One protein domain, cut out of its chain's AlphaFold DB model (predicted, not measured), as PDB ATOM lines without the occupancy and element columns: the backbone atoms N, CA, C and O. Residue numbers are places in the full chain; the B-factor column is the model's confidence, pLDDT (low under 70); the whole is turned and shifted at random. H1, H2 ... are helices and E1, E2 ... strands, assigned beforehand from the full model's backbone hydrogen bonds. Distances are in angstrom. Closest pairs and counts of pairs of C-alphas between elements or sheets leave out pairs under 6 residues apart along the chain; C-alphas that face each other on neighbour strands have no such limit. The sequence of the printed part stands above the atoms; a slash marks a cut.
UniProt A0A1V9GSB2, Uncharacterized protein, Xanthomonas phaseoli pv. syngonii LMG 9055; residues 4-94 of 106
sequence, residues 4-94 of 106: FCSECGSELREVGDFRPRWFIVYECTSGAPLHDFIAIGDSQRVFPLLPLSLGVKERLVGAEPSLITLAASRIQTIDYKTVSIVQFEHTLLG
ATOM      1  N   PHE A   4      -6.202   6.612  92.915       92.69
ATOM      2  CA  PHE A   4      -6.650   7.928  92.474       92.69
ATOM      3  C   PHE A   4      -8.048   8.203  93.015       92.69
ATOM      4  O   PHE A   4      -8.867   7.290  93.132       92.69
ATOM      5  N   CYS A   5      -8.296   9.459  93.369       92.69
ATOM      6  CA  CYS A   5      -9.594   9.937  93.819       92.69
ATOM      7  C   CYS A   5     -10.610   9.823  92.677       92.69
ATOM      8  O   CYS A   5     -10.358  10.335  91.585       92.69
ATOM      9  N   SER A   6     -11.759   9.190  92.931       90.31
ATOM     10  CA  SER A   6     -12.838   9.063  91.941       90.31
ATOM     11  C   SER A   6     -13.457  10.405  91.553       90.31
ATOM     12  O   SER A   6     -13.962  10.532  90.443       90.31
ATOM     13  N   GLU A   7     -13.381  11.401  92.437       89.88
ATOM     14  CA  GLU A   7     -14.037  12.700  92.253       89.88
ATOM     15  C   GLU A   7     -13.182  13.699  91.461       89.88
ATOM     16  O   GLU A   7     -13.708  14.482  90.676       89.88
ATOM     17  N   CYS A   8     -11.856  13.700  91.657       92.56
ATOM     18  CA  CYS A   8     -10.968  14.716  91.067       92.56
ATOM     19  C   CYS A   8      -9.718  14.165  90.365       92.56
ATOM     20  O   CYS A   8      -8.924  14.943  89.839       92.56
ATOM     21  N   GLY A   9      -9.499  12.847  90.375       92.88
ATOM     22  CA  GLY A   9      -8.363  12.199  89.709       92.88
ATOM     23  C   GLY A   9      -6.996  12.406  90.371       92.88
ATOM     24  O   GLY A   9      -6.012  11.832  89.912       92.88
ATOM     25  N   SER A  10      -6.903  13.191  91.449       95.00
ATOM     26  CA  SER A  10      -5.654  13.376  92.200       95.00
ATOM     27  C   SER A  10      -5.258  12.110  92.964       95.00
ATOM     28  O   SER A  10      -6.098  11.256  93.259       95.00
ATOM     29  N   GLU A  11      -3.980  11.996  93.321       95.38
ATOM     30  CA  GLU A  11      -3.479  10.851  94.081       95.38
ATOM     31  C   GLU A  11      -4.092  10.780  95.483       95.38
ATOM     32  O   GLU A  11      -4.340  11.800  96.139       95.38
ATOM     33  N   LEU A  12      -4.308   9.549  95.938       95.38
ATOM     34  CA  LEU A  12      -4.709   9.219  97.294       95.38
ATOM     35  C   LEU A  12      -3.486   8.808  98.115       95.38
ATOM     36  O   LEU A  12      -2.730   7.919  97.716       95.38
ATOM     37  N   ARG A  13      -3.326   9.419  99.289       94.50
ATOM     38  CA  ARG A  13      -2.256   9.121 100.248       94.50
ATOM     39  C   ARG A  13      -2.815   8.344 101.433       94.50
ATOM     40  O   ARG A  13      -3.869   8.694 101.944       94.50
ATOM     41  N   GLU A  14      -2.115   7.304 101.877       93.88
ATOM     42  CA  GLU A  14      -2.506   6.558 103.082       93.88
ATOM     43  C   GLU A  14      -2.303   7.395 104.347       93.88
ATOM     44  O   GLU A  14      -1.283   8.071 104.501       93.88
ATOM     45  N   VAL A  15      -3.269   7.313 105.260       92.44
ATOM     46  CA  VAL A  15      -3.258   8.017 106.542       92.44
ATOM     47  C   VAL A  15      -3.278   6.997 107.671       92.44
ATOM     48  O   VAL A  15      -4.216   6.209 107.783       92.44
ATOM     49  N   GLY A  16      -2.256   7.041 108.527       87.44
ATOM     50  CA  GLY A  16      -2.115   6.132 109.667       87.44
ATOM     51  C   GLY A  16      -1.904   4.663 109.273       87.44
ATOM     52  O   GLY A  16      -1.839   4.309 108.098       87.44
ATOM     53  N   ASP A  17      -1.785   3.795 110.280       89.25
ATOM     54  CA  ASP A  17      -1.776   2.343 110.082       89.25
ATOM     55  C   ASP A  17      -2.944   1.695 110.827       89.25
ATOM     56  O   ASP A  17      -2.929   1.514 112.046       89.25
ATOM     57  N   PHE A  18      -3.982   1.351 110.065       91.69
ATOM     58  CA  PHE A  18      -5.199   0.718 110.571       91.69
ATOM     59  C   PHE A  18      -5.371  -0.722 110.078       91.69
ATOM     60  O   PHE A  18      -6.375  -1.367 110.378       91.69
ATOM     61  N   ARG A  19      -4.364  -1.274 109.388       89.25
ATOM     62  CA  ARG A  19      -4.403  -2.629 108.819       89.25
ATOM     63  C   ARG A  19      -4.680  -3.738 109.841       89.25
ATOM     64  O   ARG A  19      -5.400  -4.667 109.477       89.25
ATOM     65  N   PRO A  20      -4.240  -3.652 111.118       89.44
ATOM     66  CA  PRO A  20      -4.647  -4.620 112.144       89.44
ATOM     67  C   PRO A  20      -6.165  -4.690 112.387       89.44
ATOM     68  O   PRO A  20      -6.636  -5.624 113.024       89.44
ATOM     69  N   ARG A  21      -6.921  -3.696 111.902       90.88
ATOM     70  CA  ARG A  21      -8.383  -3.582 111.982       90.88
ATOM     71  C   ARG A  21      -9.047  -3.689 110.604       90.88
ATOM     72  O   ARG A  21     -10.179  -3.247 110.446       90.88
ATOM     73  N   TRP A  22      -8.357  -4.269 109.618       91.06
ATOM     74  CA  TRP A  22      -8.917  -4.622 108.303       91.06
ATOM     75  C   TRP A  22      -9.373  -3.427 107.447       91.06
ATOM     76  O   TRP A  22     -10.196  -3.584 106.546       91.06
ATOM     77  N   PHE A  23      -8.845  -2.223 107.699       93.75
ATOM     78  CA  PHE A  23      -9.095  -1.066 106.839       93.75
ATOM     79  C   PHE A  23      -7.861  -0.183 106.640       93.75
ATOM     80  O   PHE A  23      -6.901  -0.224 107.408       93.75
ATOM     81  N   ILE A  24      -7.894   0.617 105.576       93.94
ATOM     82  CA  ILE A  24      -6.902   1.642 105.242       93.94
ATOM     83  C   ILE A  24      -7.658   2.933 104.944       93.94
ATOM     84  O   ILE A  24      -8.631   2.913 104.190       93.94
ATOM     85  N   VAL A  25      -7.201   4.044 105.514       94.88
ATOM     86  CA  VAL A  25      -7.747   5.376 105.239       94.88
ATOM     87  C   VAL A  25      -6.863   6.067 104.216       94.88
ATOM     88  O   VAL A  25      -5.637   5.995 104.292       94.88
ATOM     89  N   TYR A  26      -7.498   6.736 103.268       95.12
ATOM     90  CA  TYR A  26      -6.860   7.509 102.225       95.12
ATOM     91  C   TYR A  26      -7.340   8.952 102.290       95.12
ATOM     92  O   TYR A  26      -8.538   9.193 102.399       95.12
ATOM     93  N   GLU A  27      -6.424   9.900 102.161       94.88
ATOM     94  CA  GLU A  27      -6.756  11.302 101.928       94.88
ATOM     95  C   GLU A  27      -6.451  11.702 100.489       94.88
ATOM     96  O   GLU A  27      -5.469  11.242  99.891       94.88
ATOM     97  N   CYS A  28      -7.277  12.580  99.924       94.94
ATOM     98  CA  CYS A  28      -7.001  13.144  98.613       94.94
ATOM     99  C   CYS A  28      -6.007  14.302  98.700       94.94
ATOM    100  O   CYS A  28      -6.225  15.299  99.386       94.94
ATOM    101  N   THR A  29      -4.939  14.206  97.909       93.56
ATOM    102  CA  THR A  29      -3.874  15.221  97.842       93.56
ATOM    103  C   THR A  29      -4.323  16.578  97.296       93.56
ATOM    104  O   THR A  29      -3.615  17.563  97.484       93.56
ATOM    105  N   SER A  30      -5.503  16.665  96.670       91.94
ATOM    106  CA  SER A  30      -6.092  17.949  96.259       91.94
ATOM    107  C   SER A  30      -6.530  18.822  97.440       91.94
ATOM    108  O   SER A  30      -6.696  20.028  97.273       91.94
ATOM    109  N   GLY A  31      -6.747  18.226  98.620       82.75
ATOM    110  CA  GLY A  31      -7.277  18.917  99.798       82.75
ATOM    111  C   GLY A  31      -8.768  19.262  99.712       82.75
ATOM    112  O   GLY A  31      -9.273  19.973 100.579       82.75
ATOM    113  N   ALA A  32      -9.481  18.779  98.688       85.56
ATOM    114  CA  ALA A  32     -10.920  18.972  98.580       85.56
ATOM    115  C   ALA A  32     -11.661  18.265  99.738       85.56
ATOM    116  O   ALA A  32     -11.340  17.116 100.065       85.56
ATOM    117  N   PRO A  33     -12.652  18.922 100.370       83.62
ATOM    118  CA  PRO A  33     -13.452  18.294 101.418       83.62
ATOM    119  C   PRO A  33     -14.237  17.108 100.848       83.62
ATOM    120  O   PRO A  33     -14.608  17.128  99.680       83.62
ATOM    121  N   LEU A  34     -14.530  16.101 101.680       85.44
ATOM    122  CA  LEU A  34     -15.274  14.878 101.308       85.44
ATOM    123  C   LEU A  34     -14.559  13.946 100.313       85.44
ATOM    124  O   LEU A  34     -15.146  12.965  99.871       85.44
ATOM    125  N   HIS A  35     -13.301  14.221  99.964       93.25
ATOM    126  CA  HIS A  35     -12.505  13.368  99.075       93.25
ATOM    127  C   HIS A  35     -11.579  12.428  99.867       93.25
ATOM    128  O   HIS A  35     -10.557  11.967  99.359       93.25
ATOM    129  N   ASP A  36     -11.911  12.159 101.127       94.12
ATOM    130  CA  ASP A  36     -11.244  11.132 101.920       94.12
ATOM    131  C   ASP A  36     -11.981   9.805 101.733       94.12
ATOM    132  O   ASP A  36     -13.198   9.770 101.553       94.12
ATOM    133  N   PHE A  37     -11.246   8.700 101.768       95.25
ATOM    134  CA  PHE A  37     -11.785   7.381 101.470       95.25
ATOM    135  C   PHE A  37     -11.309   6.333 102.468       95.25
ATOM    136  O   PHE A  37     -10.248   6.451 103.078       95.25
ATOM    137  N   ILE A  38     -12.064   5.248 102.575       94.81
ATOM    138  CA  ILE A  38     -11.704   4.054 103.326       94.81
ATOM    139  C   ILE A  38     -11.744   2.836 102.406       94.81
ATOM    140  O   ILE A  38     -12.707   2.603 101.675       94.81
ATOM    141  N   ALA A  39     -10.673   2.048 102.425       93.50
ATOM    142  CA  ALA A  39     -10.659   0.717 101.841       93.50
ATOM    143  C   ALA A  39     -10.789  -0.305 102.962       93.50
ATOM    144  O   ALA A  39     -10.030  -0.253 103.928       93.50
ATOM    145  N   ILE A  40     -11.716  -1.242 102.809       93.12
ATOM    146  CA  ILE A  40     -11.927  -2.331 103.761       93.12
ATOM    147  C   ILE A  40     -11.485  -3.625 103.098       93.12
ATOM    148  O   ILE A  40     -11.835  -3.897 101.946       93.12
ATOM    149  N   GLY A  41     -10.715  -4.424 103.820       86.44
ATOM    150  CA  GLY A  41     -10.301  -5.725 103.337       86.44
ATOM    151  C   GLY A  41      -9.666  -6.581 104.418       86.44
ATOM    152  O   GLY A  41      -8.952  -6.089 105.290       86.44
ATOM    153  N   ASP A  42      -9.928  -7.877 104.326       74.62
ATOM    154  CA  ASP A  42      -9.274  -8.913 105.115       74.62
ATOM    155  C   ASP A  42      -8.352  -9.761 104.220       74.62
ATOM    156  O   ASP A  42      -8.048  -9.408 103.079       74.62
ATOM    157  N   SER A  43      -7.865 -10.885 104.746       70.62
ATOM    158  CA  SER A  43      -6.977 -11.793 104.012       70.62
ATOM    159  C   SER A  43      -7.637 -12.493 102.819       70.62
ATOM    160  O   SER A  43      -6.930 -13.078 102.000       70.62
ATOM    161  N   GLN A  44      -8.966 -12.463 102.710       77.06
ATOM    162  CA  GLN A  44      -9.736 -13.164 101.686       77.06
ATOM    163  C   GLN A  44     -10.486 -12.221 100.742       77.06
ATOM    164  O   GLN A  44     -10.837 -12.630  99.633       77.06
ATOM    165  N   ARG A  45     -10.789 -10.990 101.168       82.12
ATOM    166  CA  ARG A  45     -11.707 -10.087 100.468       82.12
ATOM    167  C   ARG A  45     -11.223  -8.651 100.530       82.12
ATOM    168  O   ARG A  45     -10.805  -8.165 101.573       82.12
ATOM    169  N   VAL A  46     -11.375  -7.952  99.411       84.12
ATOM    170  CA  VAL A  46     -11.207  -6.501  99.322       84.12
ATOM    171  C   VAL A  46     -12.513  -5.926  98.798       84.12
ATOM    172  O   VAL A  46     -13.005  -6.352  97.753       84.12
ATOM    173  N   PHE A  47     -13.078  -4.986  99.544       88.19
ATOM    174  CA  PHE A  47     -14.301  -4.290  99.168       88.19
ATOM    175  C   PHE A  47     -13.982  -3.042  98.334       88.19
ATOM    176  O   PHE A  47     -12.843  -2.557  98.354       88.19
ATOM    177  N   PRO A  48     -14.966  -2.508  97.586       88.44
ATOM    178  CA  PRO A  48     -14.817  -1.231  96.902       88.44
ATOM    179  C   PRO A  48     -14.361  -0.120  97.852       88.44
ATOM    180  O   PRO A  48     -14.672  -0.130  99.043       88.44
ATOM    181  N   LEU A  49     -13.627   0.849  97.306       90.94
ATOM    182  CA  LEU A  49     -13.246   2.054  98.032       90.94
ATOM    183  C   LEU A  49     -14.512   2.860  98.360       90.94
ATOM    184  O   LEU A  49     -15.309   3.127  97.462       90.94
ATOM    185  N   LEU A  50     -14.692   3.234  99.625       93.56
ATOM    186  CA  LEU A  50     -15.861   3.984 100.083       93.56
ATOM    187  C   LEU A  50     -15.467   5.414 100.465       93.56
ATOM    188  O   LEU A  50     -14.413   5.587 101.081       93.56
ATOM    189  N   PRO A  51     -16.275   6.430 100.123       94.38
ATOM    190  CA  PRO A  51     -16.040   7.794 100.578       94.38
ATOM    191  C   PRO A  51     -16.283   7.902 102.086       94.38
ATOM    192  O   PRO A  51     -17.136   7.203 102.633       94.38
ATOM    193  N   LEU A  52     -15.536   8.785 102.743       94.62
ATOM    194  CA  LEU A  52     -15.722   9.137 104.145       94.62
ATOM    195  C   LEU A  52     -16.520  10.431 104.286       94.62
ATOM    196  O   LEU A  52     -16.317  11.407 103.559       94.62
ATOM    197  N   SER A  53     -17.379  10.461 105.296       94.25
ATOM    198  CA  SER A  53     -18.056  11.669 105.747       94.25
ATOM    199  C   SER A  53     -17.056  12.701 106.285       94.25
ATOM    200  O   SER A  53     -16.001  12.372 106.837       94.25
ATOM    201  N   LEU A  54     -17.413  13.983 106.162       92.12
ATOM    202  CA  LEU A  54     -16.592  15.095 106.644       92.12
ATOM    203  C   LEU A  54     -16.242  14.928 108.130       92.12
ATOM    204  O   LEU A  54     -17.114  14.651 108.955       92.12
ATOM    205  N   GLY A  55     -14.974  15.138 108.484       91.12
ATOM    206  CA  GLY A  55     -14.509  15.073 109.869       91.12
ATOM    207  C   GLY A  55     -14.153  13.664 110.354       91.12
ATOM    208  O   GLY A  55     -13.537  13.535 111.412       91.12
ATOM    209  N   VAL A  56     -14.520  12.599 109.629       94.75
ATOM    210  CA  VAL A  56     -14.257  11.215 110.067       94.75
ATOM    211  C   VAL A  56     -12.757  10.915 110.096       94.75
ATOM    212  O   VAL A  56     -12.276  10.332 111.067       94.75
ATOM    213  N   LYS A  57     -12.000  11.352 109.081       94.56
ATOM    214  CA  LYS A  57     -10.538  11.197 109.039       94.56
ATOM    215  C   LYS A  57      -9.873  11.921 110.209       94.56
ATOM    216  O   LYS A  57      -9.051  11.329 110.903       94.56
ATOM    217  N   GLU A  58     -10.236  13.176 110.456       93.12
ATOM    218  CA  GLU A  58      -9.673  13.981 111.543       93.12
ATOM    219  C   GLU A  58      -9.949  13.331 112.902       93.12
ATOM    220  O   GLU A  58      -9.059  13.250 113.750       93.12
ATOM    221  N   ARG A  59     -11.162  12.794 113.087       94.06
ATOM    222  CA  ARG A  59     -11.514  12.015 114.278       94.06
ATOM    223  C   ARG A  59     -10.692  10.739 114.396       94.06
ATOM    224  O   ARG A  59     -10.236  10.452 115.493       94.06
ATOM    225  N   LEU A  60     -10.468  10.005 113.307       93.69
ATOM    226  CA  LEU A  60      -9.634   8.796 113.296       93.69
ATOM    227  C   LEU A  60      -8.187   9.075 113.692       93.69
ATOM    228  O   LEU A  60      -7.634   8.341 114.505       93.69
ATOM    229  N   VAL A  61      -7.581  10.127 113.137       91.56
ATOM    230  CA  VAL A  61      -6.179  10.487 113.405       91.56
ATOM    231  C   VAL A  61      -5.966  10.883 114.869       91.56
ATOM    232  O   VAL A  61      -4.906  10.604 115.424       91.56
ATOM    233  N   GLY A  62      -6.967  11.502 115.504       92.06
ATOM    234  CA  GLY A  62      -6.919  11.900 116.914       92.06
ATOM    235  C   GLY A  62      -7.564  10.921 117.902       92.06
ATOM    236  O   GLY A  62      -7.628  11.234 119.089       92.06
ATOM    237  N   ALA A  63      -8.100   9.785 117.447       93.69
ATOM    238  CA  ALA A  63      -8.848   8.868 118.302       93.69
ATOM    239  C   ALA A  63      -7.936   7.941 119.113       93.69
ATOM    240  O   ALA A  63      -6.952   7.392 118.618       93.69
ATOM    241  N   GLU A  64      -8.351   7.671 120.349       94.19
ATOM    242  CA  GLU A  64      -7.756   6.625 121.177       94.19
ATOM    243  C   GLU A  64      -7.923   5.235 120.522       94.19
ATOM    244  O   GLU A  64      -8.969   4.950 119.921       94.19
ATOM    245  N   PRO A  65      -6.959   4.307 120.690       93.00
ATOM    246  CA  PRO A  65      -7.012   2.980 120.073       93.00
ATOM    247  C   PRO A  65      -8.284   2.177 120.374       93.00
ATOM    248  O   PRO A  65      -8.713   1.382 119.534       93.00
ATOM    249  N   SER A  66      -8.882   2.370 121.554       94.25
ATOM    250  CA  SER A  66     -10.128   1.720 121.976       94.25
ATOM    251  C   SER A  66     -11.330   2.185 121.153       94.25
ATOM    252  O   SER A  66     -12.127   1.352 120.720       94.25
ATOM    253  N   LEU A  67     -11.426   3.487 120.866       94.25
ATOM    254  CA  LEU A  67     -12.478   4.053 120.023       94.25
ATOM    255  C   LEU A  67     -12.344   3.567 118.578       94.25
ATOM    256  O   LEU A  67     -13.338   3.190 117.966       94.25
ATOM    257  N   ILE A  68     -11.116   3.509 118.056       94.81
ATOM    258  CA  ILE A  68     -10.850   2.995 116.704       94.81
ATOM    259  C   ILE A  68     -11.270   1.525 116.608       94.81
ATOM    260  O   ILE A  68     -11.921   1.122 115.647       94.81
ATOM    261  N   THR A  69     -10.933   0.713 117.615       94.56
ATOM    262  CA  THR A  69     -11.359  -0.692 117.680       94.56
ATOM    263  C   THR A  69     -12.880  -0.820 117.757       94.56
ATOM    264  O   THR A  69     -13.456  -1.641 117.042       94.56
ATOM    265  N   LEU A  70     -13.544   0.008 118.570       94.00
ATOM    266  CA  LEU A  70     -15.002   0.019 118.652       94.00
ATOM    267  C   LEU A  70     -15.623   0.371 117.297       94.00
ATOM    268  O   LEU A  70     -16.472  -0.376 116.820       94.00
ATOM    269  N   ALA A  71     -15.172   1.445 116.649       94.88
ATOM    270  CA  ALA A  71     -15.664   1.848 115.335       94.88
ATOM    271  C   ALA A  71     -15.464   0.737 114.297       94.88
ATOM    272  O   ALA A  71     -16.410   0.382 113.594       94.88
ATOM    273  N   ALA A  72     -14.273   0.130 114.246       94.25
ATOM    274  CA  ALA A  72     -13.962  -0.967 113.329       94.25
ATOM    275  C   ALA A  72     -14.919  -2.158 113.491       94.25
ATOM    276  O   ALA A  72     -15.366  -2.726 112.500       94.25
ATOM    277  N   SER A  73     -15.308  -2.492 114.729       93.25
ATOM    278  CA  SER A  73     -16.276  -3.571 114.996       93.25
ATOM    279  C   SER A  73     -17.700  -3.282 114.499       93.25
ATOM    280  O   SER A  73     -18.548  -4.174 114.504       93.25
ATOM    281  N   ARG A  74     -17.982  -2.043 114.077       92.94
ATOM    282  CA  ARG A  74     -19.269  -1.627 113.501       92.94
ATOM    283  C   ARG A  74     -19.301  -1.664 111.977       92.94
ATOM    284  O   ARG A  74     -20.346  -1.381 111.397       92.94
ATOM    285  N   ILE A  75     -18.192  -2.007 111.329       92.62
ATOM    286  CA  ILE A  75     -18.170  -2.270 109.893       92.62
ATOM    287  C   ILE A  75     -18.946  -3.569 109.643       92.62
ATOM    288  O   ILE A  75     -18.647  -4.600 110.243       92.62
ATOM    289  N   GLN A  76     -19.958  -3.520 108.776       87.31
ATOM    290  CA  GLN A  76     -20.840  -4.662 108.514       87.31
ATOM    291  C   GLN A  76     -20.854  -5.026 107.037       87.31
ATOM    292  O   GLN A  76     -21.077  -4.177 106.177       87.31
ATOM    293  N   THR A  77     -20.684  -6.310 106.739       87.06
ATOM    294  CA  THR A  77     -20.872  -6.854 105.392       87.06
ATOM    295  C   THR A  77     -22.368  -6.969 105.101       87.06
ATOM    296  O   THR A  77     -23.064  -7.715 105.787       87.06
ATOM    297  N   ILE A  78     -22.864  -6.234 104.102       84.75
ATOM    298  CA  ILE A  78     -24.271  -6.303 103.668       84.75
ATOM    299  C   ILE A  78     -24.465  -7.507 102.738       84.75
ATOM    300  O   ILE A  78     -25.430  -8.255 102.877       84.75
ATOM    301  N   ASP A  79     -23.526  -7.711 101.811       85.94
ATOM    302  CA  ASP A  79     -23.487  -8.854 100.900       85.94
ATOM    303  C   ASP A  79     -22.035  -9.210 100.516       85.94
ATOM    304  O   ASP A  79     -21.072  -8.672 101.055       85.94
ATOM    305  N   TYR A  80     -21.848 -10.139  99.577       78.81
ATOM    306  CA  TYR A  80     -20.520 -10.626  99.186       78.81
ATOM    307  C   TYR A  80     -19.602  -9.584  98.505       78.81
ATOM    308  O   TYR A  80     -18.413  -9.858  98.340       78.81
ATOM    309  N   LYS A  81     -20.123  -8.416  98.108       83.94
ATOM    310  CA  LYS A  81     -19.409  -7.302  97.455       83.94
ATOM    311  C   LYS A  81     -19.617  -5.948  98.133       83.94
ATOM    312  O   LYS A  81     -18.923  -4.995  97.777       83.94
ATOM    313  N   THR A  82     -20.525  -5.848  99.097       86.25
ATOM    314  CA  THR A  82     -20.910  -4.578  99.713       86.25
ATOM    315  C   THR A  82     -20.690  -4.590 101.219       86.25
ATOM    316  O   THR A  82     -21.106  -5.502 101.935       86.25
ATOM    317  N   VAL A  83     -20.072  -3.515 101.706       91.62
ATOM    318  CA  VAL A  83     -19.832  -3.251 103.123       91.62
ATOM    319  C   VAL A  83     -20.442  -1.903 103.507       91.62
ATOM    320  O   VAL A  83     -20.430  -0.960 102.717       91.62
ATOM    321  N   SER A  84     -21.002  -1.824 104.710       92.62
ATOM    322  CA  SER A  84     -21.545  -0.608 105.310       92.62
ATOM    323  C   SER A  84     -20.594  -0.061 106.365       92.62
ATOM    324  O   SER A  84     -20.152  -0.796 107.253       92.62
ATOM    325  N   ILE A  85     -20.340   1.246 106.294       94.81
ATOM    326  CA  ILE A  85     -19.506   1.991 107.249       94.81
ATOM    327  C   ILE A  85     -20.294   3.019 108.065       94.81
ATOM    328  O   ILE A  85     -19.717   3.730 108.877       94.81
ATOM    329  N   VAL A  86     -21.618   3.088 107.914       94.19
ATOM    330  CA  VAL A  86     -22.434   4.133 108.558       94.19
ATOM    331  C   VAL A  86     -22.267   4.122 110.082       94.19
ATOM    332  O   VAL A  86     -22.027   5.154 110.704       94.19
ATOM    333  N   GLN A  87     -22.336   2.943 110.707       94.12
ATOM    334  CA  GLN A  87     -22.159   2.828 112.157       94.12
ATOM    335  C   GLN A  87     -20.708   3.072 112.602       94.12
ATOM    336  O   GLN A  87     -20.487   3.554 113.715       94.12
ATOM    337  N   PHE A  88     -19.730   2.775 111.742       95.44
ATOM    338  CA  PHE A  88     -18.323   3.118 111.961       95.44
ATOM    339  C   PHE A  88     -18.153   4.643 112.041       95.44
ATOM    340  O   PHE A  88     -17.619   5.151 113.027       95.44
ATOM    341  N   GLU A  89     -18.701   5.382 111.073       95.69
ATOM    342  CA  GLU A  89     -18.634   6.846 111.043       95.69
ATOM    343  C   GLU A  89     -19.382   7.472 112.223       95.69
ATOM    344  O   GLU A  89     -18.844   8.333 112.916       95.69
ATOM    345  N   HIS A  90     -20.592   6.991 112.526       95.00
ATOM    346  CA  HIS A  90     -21.368   7.477 113.669       95.00
ATOM    347  C   HIS A  90     -20.644   7.276 115.004       95.00
ATOM    348  O   HIS A  90     -20.752   8.125 115.889       95.00
ATOM    349  N   THR A  91     -19.906   6.173 115.156       94.31
ATOM    350  CA  THR A  91     -19.103   5.911 116.359       94.31
ATOM    351  C   THR A  91     -18.001   6.959 116.512       94.31
ATOM    352  O   THR A  91     -17.831   7.517 117.592       94.31
ATOM    353  N   LEU A  92     -17.293   7.280 115.427       94.50
ATOM    354  CA  LEU A  92     -16.199   8.259 115.431       94.50
ATOM    355  C   LEU A  92     -16.684   9.700 115.613       94.50
ATOM    356  O   LEU A  92     -16.029  10.502 116.279       94.50
ATOM    357  N   LEU A  93     -17.840  10.028 115.040       93.44
ATOM    358  CA  LEU A  93     -18.450  11.353 115.143       93.44
ATOM    359  C   LEU A  93     -19.217  11.561 116.460       93.44
ATOM    360  O   LEU A  93     -19.671  12.670 116.730       93.44
ATOM    361  N   GLY A  94     -19.368  10.520 117.286       88.81
ATOM    362  CA  GLY A  94     -20.164  10.581 118.517       88.81
ATOM    363  C   GLY A  94     -21.675  10.686 118.270       88.81
ATOM    364  O   GLY A  94     -22.431  10.991 119.185       88.81
TER     365      GLY A  94
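Overview. This is residues 4 to 94 of the 106 residues of an uncharacterized protein of Xanthomonas phaseoli pv. syngonii LMG 9055 (UniProt A0A1V9GSB2). A small three-stranded sheet has a short helix, H1, crossing one face; H3 packs on H1 and pairs with H2 in a helical hairpin off the sheet. The 91 printed residues include E1, E2, E3, a meander with each strand the antiparallel neighbour of the one before, then H1, H2, H3. The class is mixed, with under half in named elements; the whole is compact, radius of gyration of the C-alphas 12.5 A, spanning 30 by 29 by 20 A.

Arrangement. Inner strand E2, residues 23 to 28, forms hairpins with E1, residues 11 to 15 (N 13 and O 27, 2.9 A), and E3, residues 37 to 40 (N 24 and O 39, 2.8 A). H1, residues 56 to 61, is on the sheet, height 9.2 A, only just over E2 with 3 C-alphas, across the strands at 73 degrees to E2 on the local plane. H3, residues 86 to 93, touches H1 at a steep tilt of 57 degrees; Arg 59 and Leu 92 have the closest C-alphas, 6.1 A. H2, residues 65 to 72, and H3 touch in a hairpin, a shallow tilt of 26 degrees, opposite ways; their closest C-alphas are Ala 71 and Phe 88, 4.5 A. In H1, H2 and H3 every O i to N i+4 pair is within hydrogen-bond range.

Along the chain. E1 begins at C-alpha 11 (-3.479, 10.851, 94.081). E2 measures 16.6 A from first to last C-alpha. H3 ends at C-alpha 93 (-18.450, 11.353, 115.143).

Size, cuts and confidence. The C-alphas farthest apart, Gly 9 and Ser 66, are 34.0 A apart. The links E3 to H1 and H2 to H3 are long. The printed part has no cut, and no printed residue is under 70 in pLDDT.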